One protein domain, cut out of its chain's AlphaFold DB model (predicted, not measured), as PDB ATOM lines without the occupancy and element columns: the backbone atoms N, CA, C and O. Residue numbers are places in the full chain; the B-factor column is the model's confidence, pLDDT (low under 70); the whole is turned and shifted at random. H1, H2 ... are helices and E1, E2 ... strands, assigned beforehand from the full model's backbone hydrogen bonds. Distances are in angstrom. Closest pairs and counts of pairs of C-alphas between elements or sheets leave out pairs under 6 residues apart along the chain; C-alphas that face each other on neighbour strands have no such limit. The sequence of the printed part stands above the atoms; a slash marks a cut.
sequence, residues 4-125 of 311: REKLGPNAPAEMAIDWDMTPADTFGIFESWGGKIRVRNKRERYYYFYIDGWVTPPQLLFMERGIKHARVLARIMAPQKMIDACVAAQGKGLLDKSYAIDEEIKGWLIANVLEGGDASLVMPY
ATOM      1  N   ARG A   4      -3.197  37.066   9.543       87.44
ATOM      2  CA  ARG A   4      -3.099  36.483   8.197       87.44
ATOM      3  C   ARG A   4      -4.161  37.032   7.244       87.44
ATOM      4  O   ARG A   4      -3.846  37.384   6.118       87.44
ATOM      5  N   GLU A   5      -5.406  37.116   7.702       86.31
ATOM      6  CA  GLU A   5      -6.522  37.619   6.893       86.31
ATOM      7  C   GLU A   5      -6.325  39.103   6.553       86.31
ATOM      8  O   GLU A   5      -6.604  39.515   5.430       86.31
ATOM      9  N   LYS A   6      -5.758  39.883   7.484       88.12
ATOM     10  CA  LYS A   6      -5.431  41.306   7.281       88.12
ATOM     11  C   LYS A   6      -4.280  41.528   6.293       88.12
ATOM     12  O   LYS A   6      -4.259  42.538   5.602       88.12
ATOM     13  N   LEU A   7      -3.336  40.589   6.210       87.81
ATOM     14  CA  LEU A   7      -2.225  40.612   5.247       87.81
ATOM     15  C   LEU A   7      -2.656  40.235   3.819       87.81
ATOM     16  O   LEU A   7      -1.929  40.506   2.863       87.81
ATOM     17  N   GLY A   8      -3.836  39.630   3.659       85.81
ATOM     18  CA  GLY A   8      -4.402  39.286   2.359       85.81
ATOM     19  C   GLY A   8      -3.884  37.962   1.769       85.81
ATOM     20  O   GLY A   8      -3.303  37.133   2.472       85.81
ATOM     21  N   PRO A   9      -4.116  37.715   0.467       81.81
ATOM     22  CA  PRO A   9      -3.934  36.397  -0.153       81.81
ATOM     23  C   PRO A   9      -2.477  35.916  -0.210       81.81
ATOM     24  O   PRO A   9      -2.240  34.712  -0.233       81.81
ATOM     25  N   ASN A  10      -1.509  36.837  -0.185       77.31
ATOM     26  CA  ASN A  10      -0.077  36.515  -0.225       77.31
ATOM     27  C   ASN A  10       0.525  36.292   1.172       77.31
ATOM     28  O   ASN A  10       1.741  36.139   1.305       77.31
ATOM     29  N   ALA A  11      -0.304  36.294   2.219       83.69
ATOM     30  CA  ALA A  11       0.148  36.060   3.579       83.69
ATOM     31  C   ALA A  11       0.664  34.618   3.756       83.69
ATOM     32  O   ALA A  11       0.024  33.670   3.278       83.69
ATOM     33  N   PRO A  12       1.772  34.416   4.488       84.69
ATOM     34  CA  PRO A  12       2.272  33.085   4.804       84.69
ATOM     35  C   PRO A  12       1.220  32.210   5.497       84.69
ATOM     36  O   PRO A  12       0.392  32.691   6.275       84.69
ATOM     37  N   ALA A  13       1.263  30.904   5.218       80.31
ATOM     38  CA  ALA A  13       0.283  29.957   5.746       80.31
ATOM     39  C   ALA A  13       0.345  29.837   7.277       80.31
ATOM     40  O   ALA A  13      -0.700  29.819   7.932       80.31
ATOM     41  N   GLU A  14       1.564  29.811   7.820       83.00
ATOM     42  CA  GLU A  14       1.867  29.753   9.248       83.00
ATOM     43  C   GLU A  14       2.857  30.867   9.602       83.00
ATOM     44  O   GLU A  14       3.889  31.029   8.945       83.00
ATOM     45  N   MET A  15       2.531  31.635  10.642       87.88
ATOM     46  CA  MET A  15       3.357  32.731  11.143       87.88
ATOM     47  C   MET A  15       3.507  32.598  12.655       87.88
ATOM     48  O   MET A  15       2.623  32.997  13.413       87.88
ATOM     49  N   ALA A  16       4.624  32.024  13.092       89.62
ATOM     50  CA  ALA A  16       5.033  32.075  14.488       89.62
ATOM     51  C   ALA A  16       5.783  33.393  14.716       89.62
ATOM     52  O   ALA A  16       6.888  33.569  14.202       89.62
ATOM     53  N   ILE A  17       5.146  34.327  15.424       93.25
ATOM     54  CA  ILE A  17       5.741  35.627  15.743       93.25
ATOM     55  C   ILE A  17       6.776  35.423  16.848       93.25
ATOM     56  O   ILE A  17       6.444  34.954  17.937       93.25
ATOM     57  N   ASP A  18       8.017  35.789  16.555       92.81
ATOM     58  CA  ASP A  18       9.110  35.870  17.508       92.81
ATOM     59  C   ASP A  18       9.134  37.282  18.108       92.81
ATOM     60  O   ASP A  18       9.442  38.263  17.428       92.81
ATOM     61  N   TRP A  19       8.726  37.382  19.372       93.00
ATOM     62  CA  TRP A  19       8.622  38.649  20.099       93.00
ATOM     63  C   TRP A  19       9.959  39.149  20.637       93.00
ATOM     64  O   TRP A  19      10.078  40.337  20.926       93.00
ATOM     65  N   ASP A  20      10.936  38.252  20.772       89.81
ATOM     66  CA  ASP A  20      12.235  38.552  21.371       89.81
ATOM     67  C   ASP A  20      13.302  38.816  20.293       89.81
ATOM     68  O   ASP A  20      14.398  39.287  20.595       89.81
ATOM     69  N   MET A  21      12.986  38.534  19.024       89.12
ATOM     70  CA  MET A  21      13.873  38.771  17.891       89.12
ATOM     71  C   MET A  21      14.078  40.262  17.621       89.12
ATOM     72  O   MET A  21      13.145  40.996  17.293       89.12
ATOM     73  N   THR A  22      15.338  40.698  17.659       89.81
ATOM     74  CA  THR A  22      15.723  42.075  17.328       89.81
ATOM     75  C   THR A  22      16.329  42.188  15.921       89.81
ATOM     76  O   THR A  22      16.864  41.208  15.389       89.81
ATOM     77  N   PRO A  23      16.338  43.388  15.300       86.69
ATOM     78  CA  PRO A  23      17.069  43.616  14.050       86.69
ATOM     79  C   PRO A  23      18.544  43.181  14.114       86.69
ATOM     80  O   PRO A  23      19.039  42.554  13.174       86.69
ATOM     81  N   ALA A  24      19.218  43.418  15.244       84.44
ATOM     82  CA  ALA A  24      20.601  43.003  15.463       84.44
ATOM     83  C   ALA A  24      20.763  41.472  15.461       84.44
ATOM     84  O   ALA A  24      21.699  40.950  14.844       84.44
ATOM     85  N   ASP A  25      19.825  40.737  16.071       83.88
ATOM     86  CA  ASP A  25      19.826  39.270  16.028       83.88
ATOM     87  C   ASP A  25      19.681  38.763  14.593       83.88
ATOM     88  O   ASP A  25      20.402  37.851  14.185       83.88
ATOM     89  N   THR A  26      18.815  39.386  13.785       81.81
ATOM     90  CA  THR A  26      18.623  38.964  12.387       81.81
ATOM     91  C   THR A  26      19.884  39.122  11.540       81.81
ATOM     92  O   THR A  26      20.193  38.236  10.741       81.81
ATOM     93  N   PHE A  27      20.666  40.182  11.760       76.88
ATOM     94  CA  PHE A  27      21.970  40.352  11.116       76.88
ATOM     95  C   PHE A  27      22.967  39.263  11.553       76.88
ATOM     96  O   PHE A  27      23.693  38.686  10.733       76.88
ATOM     97  N   GLY A  28      22.969  38.915  12.843       76.25
ATOM     98  CA  GLY A  28      23.742  37.797  13.390       76.25
ATOM     99  C   GLY A  28      23.404  36.452  12.736       76.25
ATOM    100  O   GLY A  28      24.289  35.683  12.354       76.25
ATOM    101  N   ILE A  29      22.108  36.172  12.610       78.44
ATOM    102  CA  ILE A  29      21.573  34.873  12.184       78.44
ATOM    103  C   ILE A  29      21.653  34.690  10.663       78.44
ATOM    104  O   ILE A  29      22.056  33.618  10.208       78.44
ATOM    105  N   PHE A  30      21.278  35.701   9.872       79.31
ATOM    106  CA  PHE A  30      21.086  35.541   8.423       79.31
ATOM    107  C   PHE A  30      22.203  36.129   7.554       79.31
ATOM    108  O   PHE A  30      22.362  35.666   6.426       79.31
ATOM    109  N   GLU A  31      22.981  37.094   8.056       67.88
ATOM    110  CA  GLU A  31      23.973  37.826   7.245       67.88
ATOM    111  C   GLU A  31      25.422  37.466   7.613       67.88
ATOM    112  O   GLU A  31      26.262  37.247   6.742       67.88
ATOM    113  N   SER A  32      25.731  37.356   8.909       60.25
ATOM    114  CA  SER A  32      27.116  37.217   9.397       60.25
ATOM    115  C   SER A  32      27.531  35.798   9.806       60.25
ATOM    116  O   SER A  32      28.684  35.589  10.174       60.25
ATOM    117  N   TRP A  33      26.627  34.810   9.730       56.25
ATOM    118  CA  TRP A  33      26.867  33.408  10.132       56.25
ATOM    119  C   TRP A  33      27.417  33.239  11.569       56.25
ATOM    120  O   TRP A  33      27.963  32.186  11.905       56.25
ATOM    121  N   GLY A  34      27.275  34.266  12.418       52.00
ATOM    122  CA  GLY A  34      27.820  34.340  13.779       52.00
ATOM    123  C   GLY A  34      26.761  34.301  14.887       52.00
ATOM    124  O   GLY A  34      27.098  34.446  16.060       52.00
ATOM    125  N   GLY A  35      25.484  34.129  14.537       59.03
ATOM    126  CA  GLY A  35      24.369  34.113  15.482       59.03
ATOM    127  C   GLY A  35      24.327  32.875  16.388       59.03
ATOM    128  O   GLY A  35      24.749  31.780  16.016       59.03
ATOM    129  N   LYS A  36      23.746  33.038  17.587       56.72
ATOM    130  CA  LYS A  36      23.499  31.944  18.553       56.72
ATOM    131  C   LYS A  36      22.501  30.899  18.032       56.72
ATOM    132  O   LYS A  36      22.523  29.753  18.477       56.72
ATOM    133  N   ILE A  37      21.637  31.288  17.093       63.91
ATOM    134  CA  ILE A  37      20.612  30.434  16.489       63.91
ATOM    135  C   ILE A  37      21.135  29.901  15.153       63.91
ATOM    136  O   ILE A  37      21.428  30.665  14.235       63.91
ATOM    137  N   ARG A  38      21.227  28.572  15.032       64.88
ATOM    138  CA  ARG A  38      21.497  27.905  13.754       64.88
ATOM    139  C   ARG A  38      20.187  27.594  13.042       64.88
ATOM    140  O   ARG A  38      19.425  26.744  13.499       64.88
ATOM    141  N   VAL A  39      19.980  28.238  11.898       70.38
ATOM    142  CA  VAL A  39      18.894  27.925  10.962       70.38
ATOM    143  C   VAL A  39      19.116  26.518  10.398       70.38
ATOM    144  O   VAL A  39      20.209  26.211   9.911       70.38
ATOM    145  N   ARG A  40      18.108  25.641  10.471       66.88
ATOM    146  CA  ARG A  40      18.274  24.221  10.105       66.88
ATOM    147  C   ARG A  40      18.132  23.996   8.607       66.88
ATOM    148  O   ARG A  40      18.755  23.085   8.065       66.88
ATOM    149  N   ASN A  41      17.322  24.809   7.923       74.69
ATOM    150  CA  ASN A  41      17.152  24.736   6.472       74.69
ATOM    151  C   ASN A  41      16.831  26.108   5.840       74.69
ATOM    152  O   ASN A  41      16.304  27.004   6.487       74.69
ATOM    153  N   LYS A  42      17.100  26.267   4.535       74.81
ATOM    154  CA  LYS A  42      16.899  27.538   3.799       74.81
ATOM    155  C   LYS A  42      15.429  27.981   3.656       74.81
ATOM    156  O   LYS A  42      15.168  29.096   3.205       74.81
ATOM    157  N   ARG A  43      14.467  27.108   3.970       79.06
ATOM    158  CA  ARG A  43      13.025  27.382   3.869       79.06
ATOM    159  C   ARG A  43      12.421  27.869   5.184       79.06
ATOM    160  O   ARG A  43      11.294  28.340   5.153       79.06
ATOM    161  N   GLU A  44      13.148  27.798   6.299       85.00
ATOM    162  CA  GLU A  44      12.687  28.362   7.567       85.00
ATOM    163  C   GLU A  44      12.468  29.872   7.429       85.00
ATOM    164  O   GLU A  44      13.239  30.580   6.765       85.00
ATOM    165  N   ARG A  45      11.360  30.334   8.008       88.94
ATOM    166  CA  ARG A  45      10.936  31.730   8.022       88.94
ATOM    167  C   ARG A  45      10.650  32.142   9.454       88.94
ATOM    168  O   ARG A  45      10.081  31.368  10.219       88.94
ATOM    169  N   TYR A  46      11.070  33.351   9.779       91.94
ATOM    170  CA  TYR A  46      10.934  33.972  11.083       91.94
ATOM    171  C   TYR A  46      10.171  35.271  10.910       91.94
ATOM    172  O   TYR A  46      10.419  36.013   9.956       91.94
ATOM    173  N   TYR A  47       9.248  35.534  11.824       94.44
ATOM    174  CA  TYR A  47       8.351  36.673  11.736       94.44
ATOM    175  C   TYR A  47       8.501  37.514  12.985       94.44
ATOM    176  O   TYR A  47       8.350  36.987  14.078       94.44
ATOM    177  N   TYR A  48       8.791  38.799  12.846       95.94
ATOM    178  CA  TYR A  48       8.957  39.684  13.997       95.94
ATOM    179  C   TYR A  48       8.558  41.111  13.638       95.94
ATOM    180  O   TYR A  48       8.476  41.482  12.461       95.94
ATOM    181  N   PHE A  49       8.279  41.903  14.667       96.88
ATOM    182  CA  PHE A  49       8.013  43.327  14.523       96.88
ATOM    183  C   PHE A  49       9.266  44.127  14.856       96.88
ATOM    184  O   PHE A  49      10.008  43.786  15.775       96.88
ATOM    185  N   TYR A  50       9.482  45.215  14.130       96.50
ATOM    186  CA  TYR A  50      10.560  46.155  14.412       96.50
ATOM    187  C   TYR A  50      10.155  47.566  13.999       96.50
ATOM    188  O   TYR A  50       9.211  47.748  13.229       96.50
ATOM    189  N   ILE A  51      10.870  48.566  14.504       96.31
ATOM    190  CA  ILE A  51      10.669  49.958  14.108       96.31
ATOM    191  C   ILE A  51      11.782  50.359  13.141       96.31
ATOM    192  O   ILE A  51      12.966  50.284  13.473       96.31
ATOM    193  N   ASP A  52      11.393  50.811  11.955       94.38
ATOM    194  CA  ASP A  52      12.277  51.440  10.984       94.38
ATOM    195  C   ASP A  52      12.374  52.949  11.254       94.38
ATOM    196  O   ASP A  52      11.432  53.705  11.014       94.38
ATOM    197  N   GLY A  53      13.522  53.384  11.771       92.19
ATOM    198  CA  GLY A  53      13.871  54.787  11.983       92.19
ATOM    199  C   GLY A  53      14.711  55.402  10.861       92.19
ATOM    200  O   GLY A  53      15.201  56.525  11.020       92.19
ATOM    201  N   TRP A  54      14.917  54.703   9.737       88.38
ATOM    202  CA  TRP A  54      15.524  55.296   8.538       88.38
ATOM    203  C   TRP A  54      14.572  56.264   7.833       88.38
ATOM    204  O   TRP A  54      15.018  57.187   7.148       88.38
ATOM    205  N   VAL A  55      13.272  56.098   8.062       88.81
ATOM    206  CA  VAL A  55      12.200  56.973   7.586       88.81
ATOM    207  C   VAL A  55      11.729  57.933   8.681       88.81
ATOM    208  O   VAL A  55      11.782  57.630   9.871       88.81
ATOM    209  N   THR A  56      11.268  59.121   8.274       90.00
ATOM    210  CA  THR A  56      10.680  60.121   9.181       90.00
ATOM    211  C   THR A  56       9.206  60.347   8.818       90.00
ATOM    212  O   THR A  56       8.940  60.734   7.679       90.00
ATOM    213  N   PRO A  57       8.250  60.162   9.750       93.06
ATOM    214  CA  PRO A  57       8.441  59.634  11.106       93.06
ATOM    215  C   PRO A  57       8.776  58.124  11.105       93.06
ATOM    216  O   PRO A  57       8.458  57.456  10.115       93.06
ATOM    217  N   PRO A  58       9.395  57.584  12.180       94.81
ATOM    218  CA  PRO A  58       9.695  56.157  12.297       94.81
ATOM    219  C   PRO A  58       8.441  55.292  12.176       94.81
ATOM    220  O   PRO A  58       7.358  55.694  12.612       94.81
ATOM    221  N   GLN A  59       8.584  54.098  11.603       96.81
ATOM    222  CA  GLN A  59       7.456  53.230  11.259       96.81
ATOM    223  C   GLN A  59       7.573  51.863  11.922       96.81
ATOM    224  O   GLN A  59       8.627  51.242  11.879       96.81
ATOM    225  N   LEU A  60       6.470  51.365  12.483       97.44
ATOM    226  CA  LEU A  60       6.375  49.990  12.968       97.44
ATOM    227  C   LEU A  60       6.080  49.053  11.792       97.44
ATOM    228  O   LEU A  60       5.089  49.234  11.081       97.44
ATOM    229  N   LEU A  61       6.927  48.049  11.594       96.94
ATOM    230  CA  LEU A  61       6.881  47.132  10.462       96.94
ATOM    231  C   LEU A  61       6.809  45.680  10.940       96.94
ATOM    232  O   LEU A  61       7.393  45.312  11.958       96.94
ATOM    233  N   PHE A  62       6.105  44.850  10.173       95.62
ATOM    234  CA  PHE A  62       6.072  43.402  10.338       95.62
ATOM    235  C   PHE A  62       6.929  42.751   9.255       95.62
ATOM    236  O   PHE A  62       6.719  42.996   8.066       95.62
ATOM    237  N   MET A  63       7.903  41.942   9.656       94.00
ATOM    238  CA  MET A  63       8.953  41.414   8.791       94.00
ATOM    239  C   MET A  63       8.881  39.889   8.707       94.00
ATOM    240  O   MET A  63       8.698  39.218   9.715       94.00
ATOM    241  N   GLU A  64       9.109  39.350   7.512       92.88
ATOM    242  CA  GLU A  64       9.453  37.956   7.247       92.88
ATOM    243  C   GLU A  64      10.950  37.863   6.904       92.88
ATOM    244  O   GLU A  64      11.423  38.410   5.900       92.88
ATOM    245  N   ARG A  65      11.709  37.129   7.722       89.50
ATOM    246  CA  ARG A  65      13.141  36.869   7.530       89.50
ATOM    247  C   ARG A  65      13.449  35.392   7.332       89.50
ATOM    248  O   ARG A  65      12.773  34.508   7.846       89.50
ATOM    249  N   GLY A  66      14.523  35.132   6.603       88.00
ATOM    250  CA  GLY A  66      15.140  33.823   6.436       88.00
ATOM    251  C   GLY A  66      16.513  33.960   5.778       88.00
ATOM    252  O   GLY A  66      16.966  35.064   5.475       88.00
ATOM    253  N   ILE A  67      17.183  32.837   5.508       80.25
ATOM    254  CA  ILE A  67      18.466  32.853   4.784       80.25
ATOM    255  C   ILE A  67      18.254  33.476   3.401       80.25
ATOM    256  O   ILE A  67      17.514  32.916   2.588       80.25
ATOM    257  N   LYS A  68      18.928  34.605   3.134       73.06
ATOM    258  CA  LYS A  68      18.780  35.407   1.904       73.06
ATOM    259  C   LYS A  68      17.325  35.796   1.586       73.06
ATOM    260  O   LYS A  68      16.971  35.987   0.426       73.06
ATOM    261  N   HIS A  69      16.466  35.870   2.600       81.50
ATOM    262  CA  HIS A  69      15.063  36.247   2.455       81.50
ATOM    263  C   HIS A  69      14.767  37.371   3.437       81.50
ATOM    264  O   HIS A  69      14.904  37.197   4.648       81.50
ATOM    265  N   ALA A  70      14.372  38.521   2.911       87.62
ATOM    266  CA  ALA A  70      13.960  39.672   3.692       87.62
ATOM    267  C   ALA A  70      12.760  40.297   3.004       87.62
ATOM    268  O   ALA A  70      12.864  40.748   1.865       87.62
ATOM    269  N   ARG A  71      11.620  40.283   3.682       89.12
ATOM    270  CA  ARG A  71      10.381  40.826   3.150       89.12
ATOM    271  C   ARG A  71       9.634  41.536   4.262       89.12
ATOM    272  O   ARG A  71       9.206  40.907   5.222       89.12
ATOM    273  N   VAL A  72       9.419  42.836   4.105       92.06
ATOM    274  CA  VAL A  72       8.453  43.551   4.941       92.06
ATOM    275  C   VAL A  72       7.059  43.121   4.489       92.06
ATOM    276  O   VAL A  72       6.704  43.279   3.324       92.06
ATOM    277  N   LEU A  73       6.289  42.517   5.389       92.62
ATOM    278  CA  LEU A  73       4.935  42.034   5.120       92.62
ATOM    279  C   LEU A  73       3.908  43.161   5.224       92.62
ATOM    280  O   LEU A  73       2.994  43.239   4.407       92.62
ATOM    281  N   ALA A  74       4.049  44.034   6.220       94.00
ATOM    282  CA  ALA A  74       3.128  45.140   6.437       94.00
ATOM    283  C   ALA A  74       3.763  46.276   7.233       94.00
ATOM    284  O   ALA A  74       4.643  46.054   8.067       94.00
ATOM    285  N   ARG A  75       3.232  47.479   7.034       95.44
ATOM    286  CA  ARG A  75       3.329  48.570   8.000       95.44
ATOM    287  C   ARG A  75       2.166  48.475   8.982       95.44
ATOM    288  O   ARG A  75       1.026  48.253   8.581       95.44
ATOM    289  N   ILE A  76       2.455  48.673  10.263       96.31
ATOM    290  CA  ILE A  76       1.464  48.677  11.334       96.31
ATOM    291  C   ILE A  76       1.220  50.112  11.801       96.31
ATOM    292  O   ILE A  76       2.152  50.830  12.165       96.31
ATOM    293  N   MET A  77      -0.042  50.530  11.822       95.62
ATOM    294  CA  MET A  77      -0.458  51.889  12.179       95.62
ATOM    295  C   MET A  77      -0.642  52.049  13.693       95.62
ATOM    296  O   MET A  77      -1.711  52.425  14.171       95.62
ATOM    297  N   ALA A  78       0.407  51.750  14.459       95.00
ATOM    298  CA  ALA A  78       0.427  52.038  15.890       95.00
ATOM    299  C   ALA A  78       0.453  53.560  16.151       95.00
ATOM    300  O   ALA A  78       0.953  54.320  15.314       95.00
ATOM    301  N   PRO A  79      -0.059  54.036  17.303       96.88
ATOM    302  CA  PRO A  79       0.017  55.447  17.665       96.88
ATOM    303  C   PRO A  79       1.460  55.966  17.613       96.88
ATOM    304  O   PRO A  79       2.332  55.446  18.306       96.88
ATOM    305  N   GLN A  80       1.711  57.032  16.845       97.00
ATOM    306  CA  GLN A  80       3.075  57.530  16.610       97.00
ATOM    307  C   GLN A  80       3.818  57.872  17.910       97.00
ATOM    308  O   GLN A  80       4.995  57.568  18.042       97.00
ATOM    309  N   LYS A  81       3.114  58.415  18.911       96.50
ATOM    310  CA  LYS A  81       3.685  58.728  20.230       96.50
ATOM    311  C   LYS A  81       4.318  57.505  20.914       96.50
ATOM    312  O   LYS A  81       5.318  57.659  21.604       96.50
ATOM    313  N   MET A  82       3.735  56.321  20.728       96.69
ATOM    314  CA  MET A  82       4.241  55.063  21.285       96.69
ATOM    315  C   MET A  82       5.521  54.630  20.563       96.69
ATOM    316  O   MET A  82       6.513  54.300  21.204       96.69
ATOM    317  N   ILE A  83       5.529  54.727  19.229       96.44
ATOM    318  CA  ILE A  83       6.714  54.452  18.402       96.44
ATOM    319  C   ILE A  83       7.858  55.400  18.788       96.44
ATOM    320  O   ILE A  83       8.975  54.958  19.048       96.44
ATOM    321  N   ASP A  84       7.575  56.700  18.881       94.81
ATOM    322  CA  ASP A  84       8.570  57.721  19.206       94.81
ATOM    323  C   ASP A  84       9.145  57.533  20.619       94.81
ATOM    324  O   ASP A  84      10.349  57.704  20.818       94.81
ATOM    325  N   ALA A  85       8.310  57.154  21.594       95.06
ATOM    326  CA  ALA A  85       8.748  56.853  22.958       95.06
ATOM    327  C   ALA A  85       9.680  55.631  23.001       95.06
ATOM    328  O   ALA A  85      10.744  55.697  23.623       95.06
ATOM    329  N   CYS A  86       9.327  54.562  22.281       94.69
ATOM    330  CA  CYS A  86      10.134  53.350  22.176       94.69
ATOM    331  C   CYS A  86      11.514  53.632  21.553       94.69
ATOM    332  O   CYS A  86      12.550  53.233  22.093       94.69
ATOM    333  N   VAL A  87      11.546  54.399  20.456       92.88
ATOM    334  CA  VAL A  87      12.793  54.819  19.793       92.88
ATOM    335  C   VAL A  87      13.635  55.709  20.711       92.88
ATOM    336  O   VAL A  87      14.851  55.534  20.803       92.88
ATOM    337  N   ALA A  88      13.012  56.655  21.419       91.44
ATOM    338  CA  ALA A  88      13.718  57.545  22.338       91.44
ATOM    339  C   ALA A  88      14.386  56.784  23.496       91.44
ATOM    340  O   ALA A  88      15.498  57.143  23.888       91.44
ATOM    341  N   ALA A  89      13.750  55.723  24.004       91.31
ATOM    342  CA  ALA A  89      14.284  54.890  25.082       91.31
ATOM    343  C   ALA A  89      15.512  54.057  24.664       91.31
ATOM    344  O   ALA A  89      16.377  53.787  25.496       91.31
ATOM    345  N   GLN A  90      15.620  53.682  23.385       87.88
ATOM    346  CA  GLN A  90      16.724  52.868  22.852       87.88
ATOM    347  C   GLN A  90      17.935  53.695  22.381       87.88
ATOM    348  O   GLN A  90      18.996  53.143  22.090       87.88
ATOM    349  N   GLY A  91      17.811  55.026  22.349       72.06
ATOM    350  CA  GLY A  91      18.875  55.942  21.935       72.06
ATOM    351  C   GLY A  91      19.049  56.044  20.413       72.06
ATOM    352  O   GLY A  91      18.549  55.242  19.633       72.06
ATOM    353  N   LYS A  92      19.760  57.075  19.941       63.94
ATOM    354  CA  LYS A  92      20.017  57.275  18.503       63.94
ATOM    355  C   LYS A  92      21.317  56.583  18.097       63.94
ATOM    356  O   LYS A  92      22.394  57.155  18.264       63.94
ATOM    357  N   GLY A  93      21.224  55.373  17.550       60.38
ATOM    358  CA  GLY A  93      22.346  54.744  16.858       60.38
ATOM    359  C   GLY A  93      22.772  55.587  15.649       60.38
ATOM    360  O   GLY A  93      21.945  55.972  14.826       60.38
ATOM    361  N   LEU A  94      24.064  55.913  15.545       59.44
ATOM    362  CA  LEU A  94      24.618  56.654  14.399       59.44
ATOM    363  C   LEU A  94      24.688  55.796  13.122       59.44
ATOM    364  O   LEU A  94      24.632  56.343  12.025       59.44
ATOM    365  N   LEU A  95      24.820  54.474  13.273       67.38
ATOM    366  CA  LEU A  95      25.092  53.525  12.184       67.38
ATOM    367  C   LEU A  95      23.931  52.557  11.896       67.38
ATOM    368  O   LEU A  95      23.877  52.005  10.802       67.38
ATOM    369  N   ASP A  96      23.006  52.377  12.840       78.00
ATOM    370  CA  ASP A  96      21.794  51.572  12.670       78.00
ATOM    371  C   ASP A  96      20.609  52.303  13.308       78.00
ATOM    372  O   ASP A  96      20.703  52.787  14.439       78.00
ATOM    373  N   LYS A  97      19.518  52.416  12.549       88.25
ATOM    374  CA  LYS A  97      18.259  53.052  12.957       88.25
ATOM    375  C   LYS A  97      17.098  52.057  12.960       88.25
ATOM    376  O   LYS A  97      15.950  52.448  12.775       88.25
ATOM    377  N   SER A  98      17.401  50.776  13.134       91.31
ATOM    378  CA  SER A  98      16.418  49.704  13.272       91.31
ATOM    379  C   SER A  98      16.267  49.360  14.752       91.31
ATOM    380  O   SER A  98      17.244  48.987  15.399       91.31
ATOM    381  N   TYR A  99      15.058  49.469  15.295       93.06
ATOM    382  CA  TYR A  99      14.810  49.309  16.732       93.06
ATOM    383  C   TYR A  99      13.934  48.094  17.018       93.06
ATOM    384  O   TYR A  99      13.036  47.765  16.236       93.06
ATOM    385  N   ALA A 100      14.185  47.431  18.146       94.44
ATOM    386  CA  ALA A 100      13.290  46.398  18.654       94.44
ATOM    387  C   ALA A 100      11.991  47.039  19.167       94.44
ATOM    388  O   ALA A 100      11.969  48.226  19.494       94.44
ATOM    389  N   ILE A 101      10.909  46.269  19.239       95.94
ATOM    390  CA  ILE A 101       9.706  46.708  19.956       95.94
ATOM    391  C   ILE A 101       9.889  46.511  21.465       95.94
ATOM    392  O   ILE A 101      10.681  45.674  21.894       95.94
ATOM    393  N   ASP A 102       9.147  47.267  22.267       95.12
ATOM    394  CA  ASP A 102       9.068  47.076  23.715       95.12
ATOM    395  C   ASP A 102       7.762  46.372  24.130       95.12
ATOM    396  O   ASP A 102       6.901  46.043  23.307       95.12
ATOM    397  N   GLU A 103       7.615  46.125  25.433       95.81
ATOM    398  CA  GLU A 103       6.429  45.467  25.992       95.81
ATOM    399  C   GLU A 103       5.144  46.304  25.832       95.81
ATOM    400  O   GLU A 103       4.055  45.734  25.743       95.81
ATOM    401  N   GLU A 104       5.241  47.638  25.733       96.12
ATOM    402  CA  GLU A 104       4.079  48.506  25.492       96.12
ATOM    403  C   GLU A 104       3.532  48.289  24.075       96.12
ATOM    404  O   GLU A 104       2.342  48.002  23.894       96.12
ATOM    405  N   ILE A 105       4.411  48.335  23.068       96.56
ATOM    406  CA  ILE A 105       4.055  48.068  21.671       96.56
ATOM    407  C   ILE A 105       3.559  46.631  21.501       96.56
ATOM    408  O   ILE A 105       2.559  46.406  20.818       96.56
ATOM    409  N   LYS A 106       4.210  45.653  22.136       96.19
ATOM    410  CA  LYS A 106       3.788  44.245  22.110       96.19
ATOM    411  C   LYS A 106       2.376  44.054  22.657       96.19
ATOM    412  O   LYS A 106       1.549  43.430  21.991       96.19
ATOM    413  N   GLY A 107       2.072  44.626  23.823       94.75
ATOM    414  CA  GLY A 107       0.725  44.580  24.397       94.75
ATOM    415  C   GLY A 107      -0.315  45.214  23.469       94.75
ATOM    416  O   GLY A 107      -1.384  44.642  23.237       94.75
ATOM    417  N   TRP A 108       0.025  46.354  22.862       95.12
ATOM    418  CA  TRP A 108      -0.844  47.020  21.894       95.12
ATOM    419  C   TRP A 108      -1.085  46.171  20.634       95.12
ATOM    420  O   TRP A 108      -2.227  46.075  20.178       95.12
ATOM    421  N   LEU A 109      -0.047  45.523  20.096       94.50
ATOM    422  CA  LEU A 109      -0.133  44.630  18.934       94.50
ATOM    423  C   LEU A 109      -1.047  43.431  19.202       94.50
ATOM    424  O   LEU A 109      -1.887  43.105  18.364       94.50
ATOM    425  N   ILE A 110      -0.918  42.793  20.368       92.50
ATOM    426  CA  ILE A 110      -1.778  41.664  20.749       92.50
ATOM    427  C   ILE A 110      -3.243  42.113  20.759       92.50
ATOM    428  O   ILE A 110      -4.059  41.535  20.040       92.50
ATOM    429  N   ALA A 111      -3.547  43.208  21.459       91.06
ATOM    430  CA  ALA A 111      -4.915  43.692  21.627       91.06
ATOM    431  C   ALA A 111      -5.558  44.233  20.333       91.06
ATOM    432  O   ALA A 111      -6.749  44.042  20.105       91.06
ATOM    433  N   ASN A 112      -4.795  44.924  19.477       90.75
ATOM    434  CA  ASN A 112      -5.358  45.681  18.346       90.75
ATOM    435  C   ASN A 112      -5.085  45.043  16.979       90.75
ATOM    436  O   ASN A 112      -5.823  45.273  16.020       90.75
ATOM    437  N   VAL A 113      -4.037  44.230  16.858       89.88
ATOM    438  CA  VAL A 113      -3.628  43.643  15.577       89.88
ATOM    439  C   VAL A 113      -3.931  42.147  15.533       89.88
ATOM    440  O   VAL A 113      -4.491  41.697  14.529       89.88
ATOM    441  N   LEU A 114      -3.644  41.394  16.601       86.25
ATOM    442  CA  LEU A 114      -3.787  39.931  16.620       86.25
ATOM    443  C   LEU A 114      -5.173  39.454  17.087       86.25
ATOM    444  O   LEU A 114      -5.797  38.646  16.397       86.25
ATOM    445  N   GLU A 115      -5.689  39.974  18.202       80.00
ATOM    446  CA  GLU A 115      -6.938  39.526  18.844       80.00
ATOM    447  C   GLU A 115      -8.185  40.255  18.308       80.00
ATOM    448  O   GLU A 115      -9.008  40.788  19.045       80.00
ATOM    449  N   GLY A 116      -8.356  40.276  16.983       66.06
ATOM    450  CA  GLY A 116      -9.613  40.718  16.367       66.06
ATOM    451  C   GLY A 116      -9.816  42.231  16.224       66.06
ATOM    452  O   GLY A 116     -10.932  42.639  15.910       66.06
ATOM    453  N   GLY A 117      -8.772  43.050  16.377       70.06
ATOM    454  CA  GLY A 117      -8.868  44.498  16.152       70.06
ATOM    455  C   GLY A 117      -8.964  44.920  14.676       70.06
ATOM    456  O   GLY A 117      -9.054  44.080  13.776       70.06
ATOM    457  N   ASP A 118      -8.942  46.229  14.426       81.25
ATOM    458  CA  ASP A 118      -9.209  46.842  13.117       81.25
ATOM    459  C   ASP A 118      -8.200  46.399  12.033       81.25
ATOM    460  O   ASP A 118      -6.989  46.319  12.259       81.25
ATOM    461  N   ALA A 119      -8.709  46.060  10.846       84.25
ATOM    462  CA  ALA A 119      -7.900  45.691   9.688       84.25
ATOM    463  C   ALA A 119      -7.181  46.902   9.073       84.25
ATOM    464  O   ALA A 119      -6.105  46.731   8.509       84.25
ATOM    465  N   SER A 120      -7.716  48.119   9.247       88.31
ATOM    466  CA  SER A 120      -7.101  49.364   8.761       88.31
ATOM    467  C   SER A 120      -5.723  49.638   9.379       88.31
ATOM    468  O   SER A 120      -4.913  50.371   8.813       88.31
ATOM    469  N   LEU A 121      -5.435  49.005  10.523       92.19
ATOM    470  CA  LEU A 121      -4.167  49.134  11.232       92.19
ATOM    471  C   LEU A 121      -3.029  48.336  10.595       92.19
ATOM    472  O   LEU A 121      -1.873  48.530  10.970       92.19
ATOM    473  N   VAL A 122      -3.331  47.440   9.657       92.44
ATOM    474  CA  VAL A 122      -2.343  46.638   8.935       92.44
ATOM    475  C   VAL A 122      -2.370  47.092   7.485       92.44
ATOM    476  O   VAL A 122      -3.348  46.863   6.786       92.44
ATOM    477  N   MET A 123      -1.298  47.740   7.038       92.38
ATOM    478  CA  MET A 123      -1.102  48.132   5.645       92.38
ATOM    479  C   MET A 123      -0.140  47.137   4.990       92.38
ATOM    480  O   MET A 123       1.073  47.262   5.192       92.38
ATOM    481  N   PRO A 124      -0.629  46.125   4.250       90.31
ATOM    482  CA  PRO A 124       0.240  45.137   3.629       90.31
ATOM    483  C   PRO A 124       1.112  45.799   2.565       90.31
ATOM    484  O   PRO A 124       0.628  46.610   1.773       90.31
ATOM    485  N   TYR A 125       2.390  45.433   2.524       84.50
ATOM    486  CA  TYR A 125       3.213  45.752   1.365       84.50
ATOM    487  C   TYR A 125       2.819  44.811   0.228       84.50
ATOM    488  O   TYR A 125       2.717  43.594   0.417       84.50
TER     489      TYR A 125
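Overview. This is residues 4 to 125 of the 311 residues of the protein "DUF1566 domain-containing protein" of Desulfurivibrio alkaliphilus (UniProt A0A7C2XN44). A strongly twisted antiparallel sheet of five strands makes the core, with H3 and H4 over one face and H2 over the other: three layers, helices on both faces of a sheet. The short H1 grazes the sheet near its E5 edge. The printed part has 122 residues, with four named helices and five named strands in the order H1 H2 E1 E2 E3 H3 E4 H4 E5; the sheet runs E4 E1 E2 E3 E5. The class is mixed, and the whole is compact, with a radius of gyration of the C-alphas of 14.3 A and spans of 38 by 36 by 22 A.

Arrangement. H1, residues 4 to 7, only grazes the sheet with residues 6 to 7. H2, residues 23 to 31, is on the sheet; its closest C-alphas to E4, residues 98 to 100, are those of Pro 23 and Ser 98, 6.2 A. E1, residues 46 to 52, E2, residues 59 to 66, and E3, residues 69 to 76, form a meander of two hairpins, each strand the antiparallel neighbour of the one before, with N 46 and O 65 at 2.8 A and N 71 and O 64 at 2.9 A. H3, residues 80 to 90, runs across the strands at 88 degrees to E4 on the local plane, at a height over the sheet of 9.5 A. Edge strand E4 is antiparallel to E1, with N 99 and O 51 at 2.9 A. H4, residues 103 to 114, is on the sheet; with residues 104 to 105 alone it only just touches H3, only at their ends, with 3 pairs of C-alphas within 8 A, the closest those of Met 82 and Ile 105, 7.0 A. Edge strand E5, residues 122 to 124, is antiparallel to E3, with N 123 and O 75 at 2.8 A. Every O i to N i+4 pair is within hydrogen-bond range in H2, H3 and H4; H1 is too short for one.

Along the chain. H1 begins at C-alpha 4, (-3.099, 36.483, 8.197), and E5 ends at C-alpha 124, (0.240, 45.137, 3.629). From first to last C-alpha, H2 measures 11.3 A, E1 17.5 A, E2 21.4 A, E3 20.5 A, H3 15.7 A and H4 14.9 A.

Size, cuts and confidence. The C-alphas farthest apart, of Gly 34 and Asp 118, are 39.1 A apart. The printed part has no cut. The links H1 to H2 and H2 to E1 are long. The pLDDT is under 70 at residues 31 to 38, 40, 92 to 95 and 116.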